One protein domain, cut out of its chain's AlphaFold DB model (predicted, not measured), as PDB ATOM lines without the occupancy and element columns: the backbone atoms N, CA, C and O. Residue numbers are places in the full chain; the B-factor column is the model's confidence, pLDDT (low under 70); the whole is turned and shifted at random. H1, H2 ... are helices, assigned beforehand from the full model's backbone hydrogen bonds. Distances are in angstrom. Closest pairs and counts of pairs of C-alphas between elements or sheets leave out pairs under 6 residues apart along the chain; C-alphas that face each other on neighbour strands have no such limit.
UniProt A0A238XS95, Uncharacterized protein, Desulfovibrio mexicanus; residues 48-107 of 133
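Overview. This is residues 48 to 107 of the 133 residues of an uncharacterized protein of Desulfovibrio mexicanus (UniProt A0A238XS95). Two long helices, H1 and then H2, fold back through a tight turn into a splayed helical hairpin. At the end away from that turn, residues 88 to 107 make a long loop with no named element. The printed part has 60 residues with two named helices and no named strand; its class is all helix. It is elongated, spanning 38 by 21 by 18 A, and only just loose, close to compact, with a radius of gyration of the C-alphas of 12.9 A.

Along the chain. Find C-alpha 48 at (111.755, 151.400, 144.805); from there H1, residues 48 to 66, runs 27.3 A. H2, residues 70 to 87, runs 25.6 A to C-alpha 87 at (108.875, 162.425, 151.576).

Arrangement. Look at the closest C-alphas of the hairpin, Ala 63 and Leu 73, 6.7 A apart. Here H1 and H2 only just touch, with 3 pairs of C-alphas within 8 A, through residues 56 to 63 and 73 to 77 alone. They run opposite ways at a steep tilt of 38 degrees. In H2 every O i to N i+4 pair is within hydrogen-bond range; in H1, 14 of 15 are.

Size, cuts and confidence. The C-alphas farthest apart, Gly 67 and Gln 93, are 38.1 A apart. The printed part has no cut. Look for pLDDT under 70 at residues 99 to 103.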
ATOM      1  N   VAL A  48     111.649 150.825 143.456       93.19
ATOM      2  CA  VAL A  48     111.755 151.400 144.805       93.19
ATOM      3  C   VAL A  48     113.068 150.982 145.452       93.19
ATOM      4  O   VAL A  48     113.812 151.835 145.921       93.19
ATOM      5  N   GLN A  49     113.373 149.683 145.417       91.69
ATOM      6  CA  GLN A  49     114.613 149.160 145.976       91.69
ATOM      7  C   GLN A  49     115.833 149.707 145.238       91.69
ATOM      8  O   GLN A  49     116.754 150.172 145.895       91.69
ATOM      9  N   LEU A  50     115.804 149.747 143.901       93.19
ATOM     10  CA  LEU A  50     116.870 150.370 143.111       93.19
ATOM     11  C   LEU A  50     117.110 151.831 143.518       93.19
ATOM     12  O   LEU A  50     118.252 152.271 143.600       93.19
ATOM     13  N   GLY A  51     116.041 152.587 143.789       92.81
ATOM     14  CA  GLY A  51     116.152 153.966 144.261       92.81
ATOM     15  C   GLY A  51     116.804 154.074 145.641       92.81
ATOM     16  O   GLY A  51     117.639 154.951 145.858       92.81
ATOM     17  N   TRP A  52     116.457 153.179 146.567       92.38
ATOM     18  CA  TRP A  52     117.061 153.143 147.902       92.38
ATOM     19  C   TRP A  52     118.518 152.688 147.881       92.38
ATOM     20  O   TRP A  52     119.341 153.314 148.543       92.38
ATOM     21  N   GLU A  53     118.844 151.662 147.091       93.25
ATOM     22  CA  GLU A  53     120.216 151.194 146.855       93.25
ATOM     23  C   GLU A  53     121.071 152.339 146.297       93.25
ATOM     24  O   GLU A  53     122.084 152.693 146.892       93.25
ATOM     25  N   ALA A  54     120.599 153.029 145.255       94.25
ATOM     26  CA  ALA A  54     121.312 154.173 144.686       94.25
ATOM     27  C   ALA A  54     121.504 155.322 145.694       94.25
ATOM     28  O   ALA A  54     122.550 155.972 145.720       94.25
ATOM     29  N   ALA A  55     120.503 155.590 146.537       94.19
ATOM     30  CA  ALA A  55     120.602 156.618 147.567       94.19
ATOM     31  C   ALA A  55     121.571 156.238 148.697       94.19
ATOM     32  O   ALA A  55     122.166 157.138 149.302       94.19
ATOM     33  N   TYR A  56     121.705 154.943 148.986       95.06
ATOM     34  CA  TYR A  56     122.668 154.406 149.942       95.06
ATOM     35  C   TYR A  56     124.088 154.440 149.378       95.06
ATOM     36  O   TYR A  56     124.988 154.939 150.045       95.06
ATOM     37  N   ASP A  57     124.277 154.038 148.122       96.12
ATOM     38  CA  ASP A  57     125.568 154.108 147.435       96.12
ATOM     39  C   ASP A  57     126.086 155.555 147.349       96.12
ATOM     40  O   ASP A  57     127.247 155.831 147.654       96.12
ATOM     41  N   ASP A  58     125.229 156.523 146.995       95.62
ATOM     42  CA  ASP A  58     125.567 157.959 147.041       95.62
ATOM     43  C   ASP A  58     125.965 158.407 148.455       95.62
ATOM     44  O   ASP A  58     126.884 159.210 148.629       95.62
ATOM     45  N   PHE A  59     125.287 157.888 149.477       96.00
ATOM     46  CA  PHE A  59     125.595 158.206 150.862       96.00
ATOM     47  C   PHE A  59     126.952 157.634 151.301       96.00
ATOM     48  O   PHE A  59     127.740 158.384 151.877       96.00
ATOM     49  N   LEU A  60     127.258 156.371 150.982       95.38
ATOM     50  CA  LEU A  60     128.545 155.738 151.296       95.38
ATOM     51  C   LEU A  60     129.712 156.478 150.642       95.38
ATOM     52  O   LEU A  60     130.659 156.857 151.327       95.38
ATOM     53  N   ASN A  61     129.586 156.815 149.355       94.31
ATOM     54  CA  ASN A  61     130.601 157.596 148.646       94.31
ATOM     55  C   ASN A  61     130.896 158.939 149.335       94.31
ATOM     56  O   ASN A  61     132.024 159.428 149.320       94.31
ATOM     57  N   ARG A  62     129.888 159.576 149.943       93.94
ATOM     58  CA  ARG A  62     130.091 160.811 150.713       93.94
ATOM     59  C   ARG A  62     130.724 160.516 152.066       93.94
ATOM     60  O   ARG A  62     131.657 161.219 152.433       93.94
ATOM     61  N   ALA A  63     130.235 159.510 152.786       93.88
ATOM     62  CA  ALA A  63     130.746 159.126 154.098       93.88
ATOM     63  C   ALA A  63     132.255 158.838 154.061       93.88
ATOM     64  O   ALA A  63     132.989 159.367 154.897       93.88
ATOM     65  N   ASP A  64     132.714 158.125 153.031       91.44
ATOM     66  CA  ASP A  64     134.132 157.830 152.807       91.44
ATOM     67  C   ASP A  64     134.965 159.107 152.637       91.44
ATOM     68  O   ASP A  64     136.034 159.249 153.229       91.44
ATOM     69  N   ASN A  65     134.451 160.092 151.892       93.44
ATOM     70  CA  ASN A  65     135.121 161.383 151.705       93.44
ATOM     71  C   ASN A  65     135.199 162.223 152.991       93.44
ATOM     72  O   ASN A  65     136.069 163.087 153.105       93.44
ATOM     73  N   PHE A  66     134.295 161.993 153.946       93.06
ATOM     74  CA  PHE A  66     134.289 162.668 155.245       93.06
ATOM     75  C   PHE A  66     135.001 161.872 156.346       93.06
ATOM     76  O   PHE A  66     135.155 162.396 157.447       93.06
ATOM     77  N   GLY A  67     135.456 160.645 156.060       93.00
ATOM     78  CA  GLY A  67     136.134 159.789 157.032       93.00
ATOM     79  C   GLY A  67     135.263 159.445 158.241       93.00
ATOM     80  O   GLY A  67     135.783 159.378 159.352       93.00
ATOM     81  N   LEU A  68     133.952 159.289 158.032       93.62
ATOM     82  CA  LEU A  68     133.010 158.963 159.104       93.62
ATOM     83  C   LEU A  68     133.292 157.573 159.674       93.62
ATOM     84  O   LEU A  68     133.588 156.638 158.926       93.62
ATOM     85  N   ASP A  69     133.135 157.422 160.986       94.12
ATOM     86  CA  ASP A  69     133.132 156.095 161.596       94.12
ATOM     87  C   ASP A  69     131.787 155.370 161.393       94.12
ATOM     88  O   ASP A  69     130.781 155.955 160.978       94.12
ATOM     89  N   GLU A  70     131.754 154.069 161.687       92.19
ATOM     90  CA  GLU A  70     130.568 153.223 161.498       92.19
ATOM     91  C   GLU A  70     129.355 153.695 162.322       92.19
ATOM     92  O   GLU A  70     128.215 153.641 161.855       92.19
ATOM     93  N   THR A  71     129.582 154.202 163.536       94.94
ATOM     94  CA  THR A  71     128.498 154.651 164.422       94.94
ATOM     95  C   THR A  71     127.865 155.932 163.882       94.94
ATOM     96  O   THR A  71     126.636 156.067 163.846       94.94
ATOM     97  N   GLU A  72     128.692 156.873 163.430       95.00
ATOM     98  CA  GLU A  72     128.251 158.105 162.786       95.00
ATOM     99  C   GLU A  72     127.526 157.827 161.469       95.00
ATOM    100  O   GLU A  72     126.448 158.388 161.236       95.00
ATOM    101  N   LEU A  73     128.075 156.927 160.650       94.56
ATOM    102  CA  LEU A  73     127.508 156.498 159.377       94.56
ATOM    103  C   LEU A  73     126.097 155.935 159.572       94.56
ATOM    104  O   LEU A  73     125.153 156.429 158.952       94.56
ATOM    105  N   MET A  74     125.928 154.975 160.486       93.00
ATOM    106  CA  MET A  74     124.626 154.360 160.756       93.00
ATOM    107  C   MET A  74     123.608 155.371 161.283       93.00
ATOM    108  O   MET A  74     122.466 155.400 160.825       93.00
ATOM    109  N   ARG A  75     124.010 156.257 162.202       95.06
ATOM    110  CA  ARG A  75     123.120 157.293 162.746       95.06
ATOM    111  C   ARG A  75     122.642 158.265 161.663       95.06
ATOM    112  O   ARG A  75     121.464 158.628 161.633       95.06
ATOM    113  N   LEU A  76     123.548 158.718 160.797       95.81
ATOM    114  CA  LEU A  76     123.229 159.652 159.715       95.81
ATOM    115  C   LEU A  76     122.379 158.990 158.631       95.81
ATOM    116  O   LEU A  76     121.450 159.625 158.123       95.81
ATOM    117  N   TRP A  77     122.663 157.725 158.312       95.06
ATOM    118  CA  TRP A  77     121.872 156.965 157.357       95.06
ATOM    119  C   TRP A  77     120.436 156.778 157.837       95.06
ATOM    120  O   TRP A  77     119.522 157.141 157.102       95.06
ATOM    121  N   SER A  78     120.221 156.319 159.075       92.69
ATOM    122  CA  SER A  78     118.871 156.127 159.625       92.69
ATOM    123  C   SER A  78     118.034 157.406 159.544       92.69
ATOM    124  O   SER A  78     116.931 157.394 159.004       92.69
ATOM    125  N   ALA A  79     118.598 158.547 159.962       93.06
ATOM    126  CA  ALA A  79     117.905 159.836 159.903       93.06
ATOM    127  C   ALA A  79     117.608 160.306 158.463       93.06
ATOM    128  O   ALA A  79     116.592 160.960 158.209       93.06
ATOM    129  N   ARG A  80     118.495 160.011 157.501       93.81
ATOM    130  CA  ARG A  80     118.267 160.311 156.077       93.81
ATOM    131  C   ARG A  80     117.198 159.397 155.486       93.81
ATOM    132  O   ARG A  80     116.346 159.878 154.743       93.81
ATOM    133  N   PHE A  81     117.250 158.109 155.800       91.75
ATOM    134  CA  PHE A  81     116.330 157.110 155.280       91.75
ATOM    135  C   PHE A  81     114.899 157.357 155.772       91.75
ATOM    136  O   PHE A  81     113.982 157.399 154.957       91.75
ATOM    137  N   GLU A  82     114.709 157.645 157.065       90.25
ATOM    138  CA  GLU A  82     113.403 158.037 157.622       90.25
ATOM    139  C   GLU A  82     112.798 159.233 156.880       90.25
ATOM    140  O   GLU A  82     111.628 159.210 156.492       90.25
ATOM    141  N   ARG A  83     113.613 160.261 156.617       91.12
ATOM    142  CA  ARG A  83     113.180 161.436 155.858       91.12
ATOM    143  C   ARG A  83     112.761 161.067 154.439       91.12
ATOM    144  O   ARG A  83     111.659 161.414 154.030       91.12
ATOM    145  N   MET A  84     113.602 160.320 153.728       90.56
ATOM    146  CA  MET A  84     113.347 159.879 152.354       90.56
ATOM    147  C   MET A  84     112.043 159.082 152.242       90.56
ATOM    148  O   MET A  84     111.258 159.296 151.325       90.56
ATOM    149  N   VAL A  85     111.780 158.191 153.200       87.38
ATOM    150  CA  VAL A  85     110.529 157.427 153.249       87.38
ATOM    151  C   VAL A  85     109.335 158.346 153.528       87.38
ATOM    152  O   VAL A  85     108.297 158.193 152.885       87.38
ATOM    153  N   SER A  86     109.471 159.320 154.438       86.69
ATOM    154  CA  SER A  86     108.396 160.274 154.752       86.69
ATOM    155  C   SER A  86     108.071 161.253 153.614       86.69
ATOM    156  O   SER A  86     106.917 161.648 153.468       86.69
ATOM    157  N   GLU A  87     109.057 161.604 152.784       88.81
ATOM    158  CA  GLU A  87     108.875 162.425 151.576       88.81
ATOM    159  C   GLU A  87     108.095 161.679 150.477       88.81
ATOM    160  O   GLU A  87     107.479 162.305 149.612       88.81
ATOM    161  N   GLY A  88     108.047 160.348 150.562       84.69
ATOM    162  CA  GLY A  88     107.178 159.493 149.766       84.69
ATOM    163  C   GLY A  88     107.928 158.592 148.788       84.69
ATOM    164  O   GLY A  88     109.003 158.905 148.280       84.69
ATOM    165  N   VAL A  89     107.323 157.440 148.493       87.56
ATOM    166  CA  VAL A  89     107.876 156.447 147.567       87.56
ATOM    167  C   VAL A  89     107.359 156.689 146.149       87.56
ATOM    168  O   VAL A  89     106.153 156.670 145.899       87.56
ATOM    169  N   VAL A  90     108.274 156.845 145.191       86.38
ATOM    170  CA  VAL A  90     107.955 157.092 143.775       86.38
ATOM    171  C   VAL A  90     107.654 155.776 143.045       86.38
ATOM    172  O   VAL A  90     108.393 155.323 142.175       86.38
ATOM    173  N   CYS A  91     106.556 155.116 143.416       93.56
ATOM    174  CA  CYS A  91     106.016 153.975 142.677       93.56
ATOM    175  C   CYS A  91     104.499 153.866 142.900       93.56
ATOM    176  O   CYS A  91     104.066 153.658 144.033       93.56
ATOM    177  N   PRO A  92     103.668 153.930 141.842       93.19
ATOM    178  CA  PRO A  92     102.208 153.912 141.981       93.19
ATOM    179  C   PRO A  92     101.655 152.553 142.438       93.19
ATOM    180  O   PRO A  92     100.503 152.457 142.842       93.19
ATOM    181  N   GLN A  93     102.465 151.495 142.349       95.12
ATOM    182  CA  GLN A  93     102.120 150.145 142.796       95.12
ATOM    183  C   GLN A  93     102.774 149.798 144.139       95.12
ATOM    184  O   GLN A  93     102.719 148.645 144.562       95.12
ATOM    185  N   TYR A  94     103.433 150.760 144.791       93.38
ATOM    186  CA  TYR A  94     104.017 150.534 146.102       93.38
ATOM    187  C   TYR A  94     102.914 150.274 147.121       93.38
ATOM    188  O   TYR A  94     101.983 151.063 147.272       93.38
ATOM    189  N   VAL A  95     103.037 149.161 147.837       91.75
ATOM    190  CA  VAL A  95     102.159 148.844 148.958       91.75
ATOM    191  C   VAL A  95     103.050 148.403 150.113       91.75
ATOM    192  O   VAL A  95     103.711 147.370 149.976       91.75
ATOM    193  N   PRO A  96     103.096 149.160 151.220       88.88
ATOM    194  CA  PRO A  96     103.959 148.830 152.344       88.88
ATOM    195  C   PRO A  96     103.525 147.514 152.999       88.88
ATOM    196  O   PRO A  96     102.333 147.214 153.104       88.88
ATOM    197  N   THR A  97     104.500 146.725 153.440       84.25
ATOM    198  CA  THR A  97     104.285 145.630 154.391       84.25
ATOM    199  C   THR A  97     104.174 146.176 155.818       84.25
ATOM    200  O   THR A  97     104.646 147.270 156.113       84.25
ATOM    201  N   THR A  98     103.574 145.407 156.725       74.06
ATOM    202  CA  THR A  98     103.491 145.732 158.161       74.06
ATOM    203  C   THR A  98     104.746 145.307 158.937       74.06
ATOM    204  O   THR A  98     104.666 145.097 160.143       74.06
ATOM    205  N   ALA A  99     105.877 145.083 158.262       66.31
ATOM    206  CA  ALA A  99     107.106 144.633 158.911       66.31
ATOM    207  C   ALA A  99     107.671 145.727 159.831       66.31
ATOM    208  O   ALA A  99     107.688 146.902 159.477       66.31
ATOM    209  N   GLU A 100     108.139 145.322 161.013       57.56
ATOM    210  CA  GLU A 100     108.554 146.240 162.085       57.56
ATOM    211  C   GLU A 100     109.940 146.872 161.866       57.56
ATOM    212  O   GLU A 100     110.256 147.864 162.514       57.56
ATOM    213  N   ALA A 101     110.776 146.318 160.978       58.50
ATOM    214  CA  ALA A 101     112.194 146.687 160.891       58.50
ATOM    215  C   ALA A 101     112.530 147.658 159.748       58.50
ATOM    216  O   ALA A 101     113.298 148.593 159.955       58.50
ATOM    217  N   LEU A 102     111.973 147.452 158.550       63.44
ATOM    218  CA  LEU A 102     112.194 148.310 157.385       63.44
ATOM    219  C   LEU A 102     110.919 148.359 156.529       63.44
ATOM    220  O   LEU A 102     110.235 147.340 156.395       63.44
ATOM    221  N   PRO A 103     110.581 149.518 155.936       65.75
ATOM    222  CA  PRO A 103     109.513 149.586 154.957       65.75
ATOM    223  C   PRO A 103     109.915 148.734 153.755       65.75
ATOM    224  O   PRO A 103     110.866 149.046 153.051       65.75
ATOM    225  N   GLU A 104     109.183 147.656 153.505       81.44
ATOM    226  CA  GLU A 104     109.319 146.870 152.281       81.44
ATOM    227  C   GLU A 104     108.026 146.962 151.469       81.44
ATOM    228  O   GLU A 104     106.921 147.121 151.998       81.44
ATOM    229  N   CYS A 105     108.140 146.840 150.150       91.06
ATOM    230  CA  CYS A 105     106.968 146.692 149.299       91.06
ATOM    231  C   CYS A 105     106.476 145.242 149.366       91.06
ATOM    232  O   CYS A 105     107.253 144.324 149.131       91.06
ATOM    233  N   ARG A 106     105.172 145.004 149.550       92.31
ATOM    234  CA  ARG A 106     104.578 143.648 149.532       92.31
ATOM    235  C   ARG A 106     104.838 142.860 148.242       92.31
ATOM    236  O   ARG A 106     104.585 141.661 148.189       92.31
ATOM    237  N   HIS A 107     105.170 143.569 147.166       94.75
ATOM    238  CA  HIS A 107     105.430 143.007 145.845       94.75
ATOM    239  C   HIS A 107     106.912 142.727 145.616       94.75
ATOM    240  O   HIS A 107     107.257 142.221 144.549       94.75
TER     241      HIS A 107